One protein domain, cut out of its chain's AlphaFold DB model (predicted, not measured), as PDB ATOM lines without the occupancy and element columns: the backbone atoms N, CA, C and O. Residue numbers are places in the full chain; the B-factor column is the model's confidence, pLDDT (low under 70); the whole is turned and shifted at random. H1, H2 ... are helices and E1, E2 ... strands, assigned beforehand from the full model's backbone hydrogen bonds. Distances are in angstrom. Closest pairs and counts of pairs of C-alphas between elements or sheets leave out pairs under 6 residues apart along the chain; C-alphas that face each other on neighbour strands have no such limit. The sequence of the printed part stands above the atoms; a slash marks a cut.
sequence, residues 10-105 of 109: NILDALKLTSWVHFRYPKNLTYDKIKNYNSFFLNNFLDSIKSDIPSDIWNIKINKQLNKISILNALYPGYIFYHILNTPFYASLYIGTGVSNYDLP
ATOM      1  N   ASN A  10     131.532  70.812 136.285       95.62
ATOM      2  CA  ASN A  10     130.665  71.341 137.334       95.62
ATOM      3  C   ASN A  10     130.511  72.867 137.176       95.62
ATOM      4  O   ASN A  10     131.207  73.505 136.385       95.62
ATOM      5  N   ILE A  11     129.607  73.465 137.949       95.75
ATOM      6  CA  ILE A  11     129.318  74.903 137.881       95.75
ATOM      7  C   ILE A  11     130.540  75.792 138.164       95.75
ATOM      8  O   ILE A  11     130.766  76.759 137.442       95.75
ATOM      9  N   LEU A  12     131.340  75.469 139.183       96.12
ATOM     10  CA  LEU A  12     132.471  76.297 139.611       96.12
ATOM     11  C   LEU A  12     133.570  76.328 138.551       96.12
ATOM     12  O   LEU A  12     134.168  77.372 138.307       96.12
ATOM     13  N   ASP A  13     133.819  75.193 137.906       96.62
ATOM     14  CA  ASP A  13     134.790  75.099 136.826       96.62
ATOM     15  C   ASP A  13     134.252  75.727 135.546       96.62
ATOM     16  O   ASP A  13     134.978  76.450 134.870       96.62
ATOM     17  N   ALA A  14     132.965  75.547 135.249       96.56
ATOM     18  CA  ALA A  14     132.343  76.126 134.068       96.56
ATOM     19  C   ALA A  14     132.316  77.667 134.087       96.56
ATOM     20  O   ALA A  14     132.343  78.295 133.029       96.56
ATOM     21  N   LEU A  15     132.296  78.287 135.271       96.56
ATOM     22  CA  LEU A  15     132.335  79.745 135.431       96.56
ATOM     23  C   LEU A  15     133.737  80.353 135.262       96.56
ATOM     24  O   LEU A  15     133.865  81.571 135.156       96.56
ATOM     25  N   LYS A  16     134.802  79.545 135.208       97.00
ATOM     26  CA  LYS A  16     136.163  80.051 134.994       97.00
ATOM     27  C   LYS A  16     136.430  80.203 133.499       97.00
ATOM     28  O   LYS A  16     136.365  79.232 132.753       97.00
ATOM     29  N   LEU A  17     136.850  81.395 133.067       95.75
ATOM     30  CA  LEU A  17     137.307  81.621 131.685       95.75
ATOM     31  C   LEU A  17     138.477  80.697 131.292       95.75
ATOM     32  O   LEU A  17     138.611  80.333 130.129       95.75
ATOM     33  N   THR A  18     139.297  80.273 132.257       95.69
ATOM     34  CA  THR A  18     140.425  79.354 132.036       95.69
ATOM     35  C   THR A  18     140.002  77.935 131.658       95.69
ATOM     36  O   THR A  18     140.812  77.199 131.106       95.69
ATOM     37  N   SER A  19     138.757  77.541 131.941       95.56
ATOM     38  CA  SER A  19     138.218  76.220 131.582       95.56
ATOM     39  C   SER A  19     137.854  76.114 130.101       95.56
ATOM     40  O   SER A  19     137.587  75.021 129.603       95.56
ATOM     41  N   TRP A  20     137.840  77.243 129.392       95.62
ATOM     42  CA  TRP A  20     137.431  77.331 127.999       95.62
ATOM     43  C   TRP A  20     138.622  77.668 127.116       95.62
ATOM     44  O   TRP A  20     139.448  78.535 127.425       95.62
ATOM     45  N   VAL A  21     138.694  76.961 125.996       95.12
ATOM     46  CA  VAL A  21     139.808  77.015 125.058       95.12
ATOM     47  C   VAL A  21     139.300  77.127 123.630       95.12
ATOM     48  O   VAL A  21     138.201  76.684 123.293       95.12
ATOM     49  N   HIS A  22     140.129  77.711 122.779       94.94
ATOM     50  CA  HIS A  22     139.882  77.821 121.353       94.94
ATOM     51  C   HIS A  22     140.069  76.476 120.657       94.94
ATOM     52  O   HIS A  22     141.137  75.873 120.739       94.94
ATOM     53  N   PHE A  23     139.067  76.038 119.893       92.25
ATOM     54  CA  PHE A  23     139.181  74.861 119.028       92.25
ATOM     55  C   PHE A  23     139.650  75.258 117.620       92.25
ATOM     56  O   PHE A  23     138.874  75.333 116.671       92.25
ATOM     57  N   ARG A  24     140.940  75.578 117.511       90.31
ATOM     58  CA  ARG A  24     141.661  75.905 116.268       90.31
ATOM     59  C   ARG A  24     143.149  75.629 116.471       90.31
ATOM     60  O   ARG A  24     143.565  75.286 117.576       90.31
ATOM     61  N   TYR A  25     143.957  75.845 115.435       88.31
ATOM     62  CA  TYR A  25     145.408  75.864 115.601       88.31
ATOM     63  C   TYR A  25     145.811  76.866 116.698       88.31
ATOM     64  O   TYR A  25     145.341  78.016 116.668       88.31
ATOM     65  N   PRO A  26     146.631  76.441 117.675       87.75
ATOM     66  CA  PRO A  26     147.093  77.317 118.741       87.75
ATOM     67  C   PRO A  26     147.999  78.401 118.167       87.75
ATOM     68  O   PRO A  26     148.867  78.134 117.340       87.75
ATOM     69  N   LYS A  27     147.802  79.637 118.620       87.06
ATOM     70  CA  LYS A  27     148.648  80.778 118.250       87.06
ATOM     71  C   LYS A  27     149.904  80.826 119.113       87.06
ATOM     72  O   LYS A  27     150.956  81.235 118.639       87.06
ATOM     73  N   ASN A  28     149.801  80.390 120.371       80.38
ATOM     74  CA  ASN A  28     150.878  80.538 121.349       80.38
ATOM     75  C   ASN A  28     151.835  79.339 121.415       80.38
ATOM     76  O   ASN A  28     152.891  79.440 122.055       80.38
ATOM     77  N   LEU A  29     151.475  78.214 120.790       84.81
ATOM     78  CA  LEU A  29     152.252  76.977 120.779       84.81
ATOM     79  C   LEU A  29     153.138  76.927 119.520       84.81
ATOM     80  O   LEU A  29     152.703  76.500 118.455       84.81
ATOM     81  N   THR A  30     154.383  77.389 119.640       82.31
ATOM     82  CA  THR A  30     155.378  77.351 118.557       82.31
ATOM     83  C   THR A  30     156.172  76.043 118.565       82.31
ATOM     84  O   THR A  30     156.253  75.366 119.591       82.31
ATOM     85  N   TYR A  31     156.807  75.705 117.436       81.44
ATOM     86  CA  TYR A  31     157.669  74.520 117.323       81.44
ATOM     87  C   TYR A  31     158.733  74.464 118.427       81.44
ATOM     88  O   TYR A  31     158.893  73.432 119.071       81.44
ATOM     89  N   ASP A  32     159.393  75.588 118.712       80.12
ATOM     90  CA  ASP A  32     160.436  75.652 119.740       80.12
ATOM     91  C   ASP A  32     159.898  75.323 121.137       80.12
ATOM     92  O   ASP A  32     160.558  74.635 121.915       80.12
ATOM     93  N   LYS A  33     158.665  75.750 121.450       79.75
ATOM     94  CA  LYS A  33     158.006  75.385 122.711       79.75
ATOM     95  C   LYS A  33     157.684  73.895 122.763       79.75
ATOM     96  O   LYS A  33     157.876  73.287 123.807       79.75
ATOM     97  N   ILE A  34     157.230  73.310 121.654       82.56
ATOM     98  CA  ILE A  34     156.909  71.876 121.559       82.56
ATOM     99  C   ILE A  34     158.176  71.029 121.709       82.56
ATOM    100  O   ILE A  34     158.178  70.060 122.462       82.56
ATOM    101  N   LYS A  35     159.264  71.409 121.030       82.56
ATOM    102  CA  LYS A  35     160.543  70.689 121.063       82.56
ATOM    103  C   LYS A  35     161.125  70.593 122.475       82.56
ATOM    104  O   LYS A  35     161.742  69.589 122.811       82.56
ATOM    105  N   ASN A  36     160.920  71.626 123.287       80.31
ATOM    106  CA  ASN A  36     161.458  71.712 124.644       80.31
ATOM    107  C   ASN A  36     160.560  71.053 125.708       80.31
ATOM    108  O   ASN A  36     160.861  71.143 126.898       80.31
ATOM    109  N   TYR A  37     159.447  70.419 125.322       79.81
ATOM    110  CA  TYR A  37     158.557  69.767 126.276       79.81
ATOM    111  C   TYR A  37     159.042  68.359 126.637       79.81
ATOM    112  O   TYR A  37     159.156  67.484 125.786       79.81
ATOM    113  N   ASN A  38     159.243  68.116 127.934       76.31
ATOM    114  CA  ASN A  38     159.723  66.830 128.464       76.31
ATOM    115  C   ASN A  38     158.624  65.756 128.610       76.31
ATOM    116  O   ASN A  38     158.874  64.692 129.171       76.31
ATOM    117  N   SER A  39     157.398  66.033 128.161       76.12
ATOM    118  CA  SER A  39     156.244  65.136 128.286       76.12
ATOM    119  C   SER A  39     155.749  64.718 126.910       76.12
ATOM    120  O   SER A  39     155.652  65.544 126.007       76.12
ATOM    121  N   PHE A  40     155.356  63.450 126.782       74.94
ATOM    122  CA  PHE A  40     154.709  62.929 125.577       74.94
ATOM    123  C   PHE A  40     153.350  63.602 125.307       74.94
ATOM    124  O   PHE A  40     152.925  63.710 124.159       74.94
ATOM    125  N   PHE A  41     152.679  64.087 126.359       75.00
ATOM    126  CA  PHE A  41     151.406  64.797 126.265       75.00
ATOM    127  C   PHE A  41     151.540  66.253 126.716       75.00
ATOM    128  O   PHE A  41     152.029  66.545 127.813       75.00
ATOM    129  N   LEU A  42     151.065  67.163 125.865       78.56
ATOM    130  CA  LEU A  42     150.949  68.589 126.143       78.56
ATOM    131  C   LEU A  42     149.564  68.881 126.717       78.56
ATOM    132  O   LEU A  42     148.572  68.808 126.001       78.56
ATOM    133  N   ASN A  43     149.488  69.261 127.992       75.31
ATOM    134  CA  ASN A  43     148.203  69.562 128.639       75.31
ATOM    135  C   ASN A  43     147.644  70.952 128.269       75.31
ATOM    136  O   ASN A  43     146.492  71.254 128.559       75.31
ATOM    137  N   ASN A  44     148.447  71.803 127.630       78.94
ATOM    138  CA  ASN A  44     148.163  73.205 127.302       78.94
ATOM    139  C   ASN A  44     148.315  73.494 125.799       78.94
ATOM    140  O   ASN A  44     148.747  74.571 125.397       78.94
ATOM    141  N   PHE A  45     147.983  72.514 124.959       85.94
ATOM    142  CA  PHE A  45     148.124  72.631 123.508       85.94
ATOM    143  C   PHE A  45     147.089  73.557 122.847       85.94
ATOM    144  O   PHE A  45     147.241  73.876 121.671       85.94
ATOM    145  N   LEU A  46     146.044  73.977 123.570       90.56
ATOM    146  CA  LEU A  46     145.016  74.910 123.097       90.56
ATOM    147  C   LEU A  46     145.104  76.240 123.850       90.56
ATOM    148  O   LEU A  46     145.383  76.270 125.049       90.56
ATOM    149  N   ASP A  47     144.821  77.337 123.147       92.50
ATOM    150  CA  ASP A  47     144.812  78.678 123.737       92.50
ATOM    151  C   ASP A  47     143.551  78.870 124.595       92.50
ATOM    152  O   ASP A  47     142.442  78.613 124.123       92.50
ATOM    153  N   SER A  48     143.687  79.376 125.824       94.31
ATOM    154  CA  SER A  48     142.523  79.755 126.636       94.31
ATOM    155  C   SER A  48     141.877  81.041 126.123       94.31
ATOM    156  O   SER A  48     142.567  81.980 125.731       94.31
ATOM    157  N   ILE A  49     140.551  81.131 126.232       95.88
ATOM    158  CA  ILE A  49     139.823  82.379 125.957       95.88
ATOM    159  C   ILE A  49     140.150  83.481 126.979       95.88
ATOM    160  O   ILE A  49     139.978  84.660 126.691       95.88
ATOM    161  N   LYS A  50     140.662  83.126 128.174       95.50
ATOM    162  CA  LYS A  50     141.080  84.112 129.190       95.50
ATOM    163  C   LYS A  50     142.250  84.980 128.715       95.50
ATOM    164  O   LYS A  50     142.387  86.102 129.191       95.50
ATOM    165  N   SER A  51     143.091  84.455 127.825       92.94
ATOM    166  CA  SER A  51     144.264  85.157 127.288       92.94
ATOM    167  C   SER A  51     143.977  85.982 126.030       92.94
ATOM    168  O   SER A  51     144.917  86.498 125.429       92.94
ATOM    169  N   ASP A  52     142.716  86.088 125.606       93.25
ATOM    170  CA  ASP A  52     142.364  86.903 124.444       93.25
ATOM    171  C   ASP A  52     142.490  88.404 124.731       93.25
ATOM    172  O   ASP A  52     142.362  88.863 125.868       93.25
ATOM    173  N   ILE A  53     142.754  89.158 123.661       89.44
ATOM    174  CA  ILE A  53     142.906  90.612 123.666       89.44
ATOM    175  C   ILE A  53     141.901  91.191 122.656       89.44
ATOM    176  O   ILE A  53     141.875  90.705 121.518       89.44
ATOM    177  N   PRO A  54     141.114  92.228 123.008       89.06
ATOM    178  CA  PRO A  54     141.031  92.888 124.321       89.06
ATOM    179  C   PRO A  54     140.584  91.959 125.462       89.06
ATOM    180  O   PRO A  54     140.008  90.899 125.208       89.06
ATOM    181  N   SER A  55     140.857  92.339 126.715       88.81
ATOM    182  CA  SER A  55     140.296  91.624 127.865       88.81
ATOM    183  C   SER A  55     138.773  91.785 127.907       88.81
ATOM    184  O   SER A  55     138.212  92.690 127.296       88.81
ATOM    185  N   ASP A  56     138.096  90.871 128.601       88.88
ATOM    186  CA  ASP A  56     136.655  90.956 128.894       88.88
ATOM    187  C   ASP A  56     135.717  90.919 127.671       88.88
ATOM    188  O   ASP A  56     134.520  91.186 127.770       88.88
ATOM    189  N   ILE A  57     136.219  90.448 126.523       94.69
ATOM    190  CA  ILE A  57     135.400  90.177 125.330       94.69
ATOM    191  C   ILE A  57     134.525  88.922 125.454       94.69
ATOM    192  O   ILE A  57     133.684  88.667 124.593       94.69
ATOM    193  N   TRP A  58     134.724  88.117 126.497       96.12
ATOM    194  CA  TRP A  58     133.994  86.875 126.736       96.12
ATOM    195  C   TRP A  58     133.091  87.010 127.952       96.12
ATOM    196  O   TRP A  58     133.557  87.303 129.051       96.12
ATOM    197  N   ASN A  59     131.803  86.730 127.771       95.12
ATOM    198  CA  ASN A  59     130.817  86.812 128.841       95.12
ATOM    199  C   ASN A  59     130.184  85.441 129.096       95.12
ATOM    200  O   ASN A  59     129.528  84.889 128.211       95.12
ATOM    201  N   ILE A  60     130.377  84.904 130.304       96.88
ATOM    202  CA  ILE A  60     129.772  83.645 130.746       96.88
ATOM    203  C   ILE A  60     128.454  83.956 131.457       96.88
ATOM    204  O   ILE A  60     128.420  84.623 132.486       96.88
ATOM    205  N   LYS A  61     127.362  83.409 130.932       96.50
ATOM    206  CA  LYS A  61     126.028  83.461 131.528       96.50
ATOM    207  C   LYS A  61     125.618  82.077 131.990       96.50
ATOM    208  O   LYS A  61     125.828  81.098 131.282       96.50
ATOM    209  N   ILE A  62     124.978  82.005 133.146       96.69
ATOM    210  CA  ILE A  62     124.342  80.787 133.639       96.69
ATOM    211  C   ILE A  62     122.826  80.935 133.570       96.69
ATOM    212  O   ILE A  62     122.283  82.026 133.758       96.69
ATOM    213  N   ASN A  63     122.129  79.847 133.266       95.88
ATOM    214  CA  ASN A  63     120.675  79.857 133.289       95.88
ATOM    215  C   ASN A  63     120.128  79.823 134.727       95.88
ATOM    216  O   ASN A  63     120.811  79.421 135.666       95.88
ATOM    217  N   LYS A  64     118.851  80.186 134.897       95.69
ATOM    218  CA  LYS A  64     118.189  80.215 136.216       95.69
ATOM    219  C   LYS A  64     118.194  78.858 136.929       95.69
ATOM    220  O   LYS A  64     118.224  78.816 138.149       95.69
ATOM    221  N   GLN A  65     118.163  77.761 136.172       96.00
ATOM    222  CA  GLN A  65     118.173  76.397 136.703       96.00
ATOM    223  C   GLN A  65     119.579  75.890 137.062       96.00
ATOM    224  O   GLN A  65     119.703  74.744 137.484       96.00
ATOM    225  N   LEU A  66     120.625  76.704 136.875       95.12
ATOM    226  CA  LEU A  66     122.013  76.380 137.220       95.12
ATOM    227  C   LEU A  66     122.514  75.056 136.617       95.12
ATOM    228  O   LEU A  66     123.315  74.352 137.225       95.12
ATOM    229  N   ASN A  67     122.036  74.702 135.423       96.06
ATOM    230  CA  ASN A  67     122.379  73.449 134.739       96.06
ATOM    231  C   ASN A  67     122.933  73.659 133.323       96.06
ATOM    232  O   ASN A  67     123.378  72.707 132.683       96.06
ATOM    233  N   LYS A  68     122.920  74.896 132.823       97.12
ATOM    234  CA  LYS A  68     123.448  75.272 131.515       97.12
ATOM    235  C   LYS A  68     124.174  76.594 131.618       97.12
ATOM    236  O   LYS A  68     123.716  77.520 132.287       97.12
ATOM    237  N   ILE A  69     125.258  76.693 130.873       97.81
ATOM    238  CA  ILE A  69     125.966  77.949 130.679       97.81
ATOM    239  C   ILE A  69     125.982  78.326 129.204       97.81
ATOM    240  O   ILE A  69     125.857  77.478 128.314       97.81
ATOM    241  N   SER A  70     126.145  79.613 128.956       97.62
ATOM    242  CA  SER A  70     126.335  80.185 127.637       97.62
ATOM    243  C   SER A  70     127.508  81.147 127.678       97.62
ATOM    244  O   SER A  70     127.610  81.953 128.595       97.62
ATOM    245  N   ILE A  71     128.384  81.071 126.688       98.06
ATOM    246  CA  ILE A  71     129.542  81.944 126.545       98.06
ATOM    247  C   ILE A  71     129.323  82.768 125.288       98.06
ATOM    248  O   ILE A  71     129.130  82.224 124.201       98.06
ATOM    249  N   LEU A  72     129.310  84.080 125.459       96.94
ATOM    250  CA  LEU A  72     129.067  85.050 124.402       96.94
ATOM    251  C   LEU A  72     130.371  85.758 124.063       96.94
ATOM    252  O   LEU A  72     131.174  86.032 124.959       96.94
ATOM    253  N   ASN A  73     130.547  86.085 122.787       95.81
ATOM    254  CA  ASN A  73     131.659  86.903 122.323       95.81
ATOM    255  C   ASN A  73     131.161  88.326 122.037       95.81
ATOM    256  O   ASN A  73     130.270  88.518 121.212       95.81
ATOM    257  N   ALA A  74     131.723  89.319 122.721       95.00
ATOM    258  CA  ALA A  74     131.388  90.723 122.520       95.00
ATOM    259  C   ALA A  74     131.975  91.273 121.209       95.00
ATOM    260  O   ALA A  74     131.307  92.062 120.543       95.00
ATOM    261  N   LEU A  75     133.179  90.825 120.816       95.56
ATOM    262  CA  LEU A  75     133.847  91.208 119.563       95.56
ATOM    263  C   LEU A  75     133.096  90.705 118.334       95.56
ATOM    264  O   LEU A  75     133.013  91.416 117.343       95.56
ATOM    265  N   TYR A  76     132.523  89.508 118.401       95.69
ATOM    266  CA  TYR A  76     131.693  88.945 117.340       95.69
ATOM    267  C   TYR A  76     130.264  88.739 117.843       95.69
ATOM    268  O   TYR A  76     129.895  87.610 118.197       95.69
ATOM    269  N   PRO A  77     129.447  89.810 117.875       94.31
ATOM    270  CA  PRO A  77     128.058  89.699 118.289       94.31
ATOM    271  C   PRO A  77     127.339  88.698 117.377       94.31
ATOM    272  O   PRO A  77     127.443  88.757 116.150       94.31
ATOM    273  N   GLY A  78     126.659  87.733 117.993       95.56
ATOM    274  CA  GLY A  78     126.042  86.598 117.302       95.56
ATOM    275  C   GLY A  78     126.727  85.255 117.552       95.56
ATOM    276  O   GLY A  78     126.110  84.215 117.324       95.56
ATOM    277  N   TYR A  79     127.961  85.244 118.071       97.75
ATOM    278  CA  TYR A  79     128.588  84.010 118.543       97.75
ATOM    279  C   TYR A  79     128.056  83.614 119.921       97.75
ATOM    280  O   TYR A  79     128.106  84.397 120.876       97.75
ATOM    281  N   ILE A  80     127.623  82.362 120.035       97.50
ATOM    282  CA  ILE A  80     127.253  81.737 121.296       97.50
ATOM    283  C   ILE A  80     127.836  80.329 121.375       97.50
ATOM    284  O   ILE A  80     127.684  79.510 120.472       97.50
ATOM    285  N   PHE A  81     128.482  80.027 122.490       98.00
ATOM    286  CA  PHE A  81     128.804  78.669 122.900       98.00
ATOM    287  C   PHE A  81     127.893  78.282 124.061       98.00
ATOM    288  O   PHE A  81     127.585  79.118 124.905       98.00
ATOM    289  N   TYR A  82     127.453  77.033 124.129       96.25
ATOM    290  CA  TYR A  82     126.664  76.516 125.237       96.25
ATOM    291  C   TYR A  82     127.204  75.175 125.716       96.25
ATOM    292  O   TYR A  82     127.719  74.376 124.936       96.25
ATOM    293  N   HIS A  83     127.027  74.915 127.007       97.06
ATOM    294  CA  HIS A  83     127.413  73.661 127.648       97.06
ATOM    295  C   HIS A  83     126.380  73.270 128.703       97.06
ATOM    296  O   HIS A  83     125.926  74.113 129.483       97.06
ATOM    297  N   ILE A  84     125.993  71.994 128.710       97.25
ATOM    298  CA  ILE A  84     125.113  71.412 129.725       97.25
ATOM    299  C   ILE A  84     126.006  70.851 130.837       97.25
ATOM    300  O   ILE A  84     126.783  69.920 130.614       97.25
ATOM    301  N   LEU A  85     125.898  71.425 132.036       96.81
ATOM    302  CA  LEU A  85     126.744  71.076 133.180       96.81
ATOM    303  C   LEU A  85     126.622  69.592 133.534       96.81
ATOM    304  O   LEU A  85     125.551  69.004 133.405       96.81
ATOM    305  N   ASN A  86     127.725  69.003 134.005       96.06
ATOM    306  CA  ASN A  86     127.828  67.579 134.357       96.06
ATOM    307  C   ASN A  86     127.454  66.612 133.217       96.06
ATOM    308  O   ASN A  86     127.058  65.473 133.462       96.06
ATOM    309  N   THR A  87     127.552  67.067 131.967       95.12
ATOM    310  CA  THR A  87     127.398  66.221 130.785       95.12
ATOM    311  C   THR A  87     128.480  66.551 129.759       95.12
ATOM    312  O   THR A  87     129.004  67.664 129.764       95.12
ATOM    313  N   PRO A  88     128.795  65.649 128.818       94.31
ATOM    314  CA  PRO A  88     129.715  65.954 127.724       94.31
ATOM    315  C   PRO A  88     129.115  66.866 126.641       94.31
ATOM    316  O   PRO A  88     129.758  67.082 125.616       94.31
ATOM    317  N   PHE A  89     127.877  67.344 126.802       94.69
ATOM    318  CA  PHE A  89     127.162  68.035 125.737       94.69
ATOM    319  C   PHE A  89     127.457  69.531 125.723       94.69
ATOM    320  O   PHE A  89     127.050  70.280 126.612       94.69
ATOM    321  N   TYR A  90     128.082  69.962 124.636       95.06
ATOM    322  CA  TYR A  90     128.320  71.356 124.306       95.06
ATOM    323  C   TYR A  90     128.148  71.576 122.804       95.06
ATOM    324  O   TYR A  90     128.286  70.643 122.012       95.06
ATOM    325  N   ALA A  91     127.875  72.815 122.407       95.31
ATOM    326  CA  ALA A  91     128.066  73.236 121.026       95.31
ATOM    327  C   ALA A  91     128.289  74.744 120.935       95.31
ATOM    328  O   ALA A  91     128.089  75.487 121.894       95.31
ATOM    329  N   SER A  92     128.689  75.192 119.754       96.12
ATOM    330  CA  SER A  92     128.749  76.600 119.393       96.12
ATOM    331  C   SER A  92     127.925  76.859 118.147       96.12
ATOM    332  O   SER A  92     127.748  75.986 117.298       96.12
ATOM    333  N   LEU A  93     127.425  78.080 118.048       96.94
ATOM    334  CA  LEU A  93     126.682  78.572 116.909       96.94
ATOM    335  C   LEU A  93     127.025  80.043 116.698       96.94
ATOM    336  O   LEU A  93     127.214  80.796 117.653       96.94
ATOM    337  N   TYR A  94     127.088  80.445 115.438       97.44
ATOM    338  CA  TYR A  94     127.164  81.843 115.054       97.44
ATOM    339  C   TYR A  94     125.925  82.194 114.235       97.44
ATOM    340  O   TYR A  94     125.643  81.533 113.238       97.44
ATOM    341  N   ILE A  95     125.194  83.226 114.656       97.62
ATOM    342  CA  ILE A  95     124.093  83.821 113.892       97.62
ATOM    343  C   ILE A  95     124.346  85.325 113.830       97.62
ATOM    344  O   ILE A  95     124.189  86.022 114.829       97.62
ATOM    345  N   GLY A  96     124.744  85.829 112.664       96.12
ATOM    346  CA  GLY A  96     125.053  87.243 112.481       96.12
ATOM    347  C   GLY A  96     125.623  87.544 111.100       96.12
ATOM    348  O   GLY A  96     125.712  86.666 110.244       96.12
ATOM    349  N   THR A  97     126.017  88.797 110.891       96.12
ATOM    350  CA  THR A  97     126.543  89.309 109.614       96.12
ATOM    351  C   THR A  97     128.023  88.995 109.378       96.12
ATOM    352  O   THR A  97     128.545  89.292 108.310       96.12
ATOM    353  N   GLY A  98     128.720  88.425 110.363       95.19
ATOM    354  CA  GLY A  98     130.169  88.201 110.324       95.19
ATOM    355  C   GLY A  98     131.002  89.448 110.635       95.19
ATOM    356  O   GLY A  98     132.226  89.391 110.548       95.19
ATOM    357  N   VAL A  99     130.368  90.565 111.000       95.69
ATOM    358  CA  VAL A  99     131.054  91.831 111.286       95.69
ATOM    359  C   VAL A  99     131.531  91.856 112.737       95.69
ATOM    360  O   VAL A  99     130.757  91.583 113.657       95.69
ATOM    361  N   SER A 100     132.803  92.194 112.943       94.56
ATOM    362  CA  SER A 100     133.341  92.447 114.278       94.56
ATOM    363  C   SER A 100     132.876  93.800 114.805       94.56
ATOM    364  O   SER A 100     132.846  94.789 114.077       94.56
ATOM    365  N   ASN A 101     132.566  93.854 116.091       94.62
ATOM    366  CA  ASN A 101     132.230  95.080 116.785       94.62
ATOM    367  C   ASN A 101     133.520  95.863 117.091       94.62
ATOM    368  O   ASN A 101     134.295  95.485 117.964       94.62
ATOM    369  N   TYR A 102     133.780  96.935 116.347       92.38
ATOM    370  CA  TYR A 102     134.945  97.795 116.587       92.38
ATOM    371  C   TYR A 102     134.696  98.852 117.668       92.38
ATOM    372  O   TYR A 102     135.654  99.438 118.166       92.38
ATOM    373  N   ASP A 103     133.444  99.025 118.095       92.62
ATOM    374  CA  ASP A 103     133.060  99.981 119.133       92.62
ATOM    375  C   ASP A 103     133.243  99.418 120.553       92.62
ATOM    376  O   ASP A 103     132.940 100.098 121.532       92.62
ATOM    377  N   LEU A 104     133.774  98.193 120.704       89.94
ATOM    378  CA  LEU A 104     134.039  97.592 122.019       89.94
ATOM    379  C   LEU A 104     134.778  98.493 123.011       89.94
ATOM    380  O   LEU A 104     134.379  98.474 124.174       89.94
ATOM    381  N   PRO A 105     135.809  99.264 122.612       88.38
ATOM    382  CA  PRO A 105     136.512 100.149 123.538       88.38
ATOM    383  C   PRO A 105     135.613 101.201 124.205       88.38
ATOM    384  O   PRO A 105     135.994 101.744 125.232       88.38
TER     385      PRO A 105
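Overview. This is residues 10 to 105 of the 109 residues of an uncharacterized protein of Plasmodium falciparum (isolate NF54) (UniProt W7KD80). With little regular structure, the model is a small twisted sheet of four strands, E1 to E4, and a long looping arm that reaches away from it, with short H2 near the far end and residues 35 to 41 sticking out. The 96 printed residues, mixed in class with only 31 in named elements, run H1, H2, E1, E2, E3, E4; the sheet, E1 - E2 - E3 - E4, is antiparallel. It is only just loose, close to compact: radius of gyration of the C-alphas 15.4 A, spans 44 by 35 by 20 A.

Arrangement. E1, residues 58 to 62, E2, 68 to 73, E3, 79 to 84, and E4, 90 to 94, form a meander, each strand the antiparallel neighbour of the one before, at 160, 162 and 165 degrees. N 61 and O 70, N 71 and O 81, and N 82 and O 91 are within hydrogen-bond range, each 2.8 A. H1, residues 11 to 14, only grazes the sheet; the C-alphas of Ala 14 and Ile 69, its closest to E2, are 7.4 A apart. H2, residues 31 to 35, is not on the sheet; its O i to N i+4 pair is within range, and H1 is too short for one.

Along the chain. E2 measures 16.9 A and E3 17.2 A. H1 begins at C-alpha 11 (129.318, 74.903, 137.881); E4 ends at C-alpha 94 (127.164, 81.843, 115.054).

Size, cuts and confidence. The C-alphas farthest apart, Lys 35 and Lys 64, are 46.0 A apart. Links H1 to H2 and H2 to E1 are long. The printed part has no cut; no printed residue is under 70 in pLDDT.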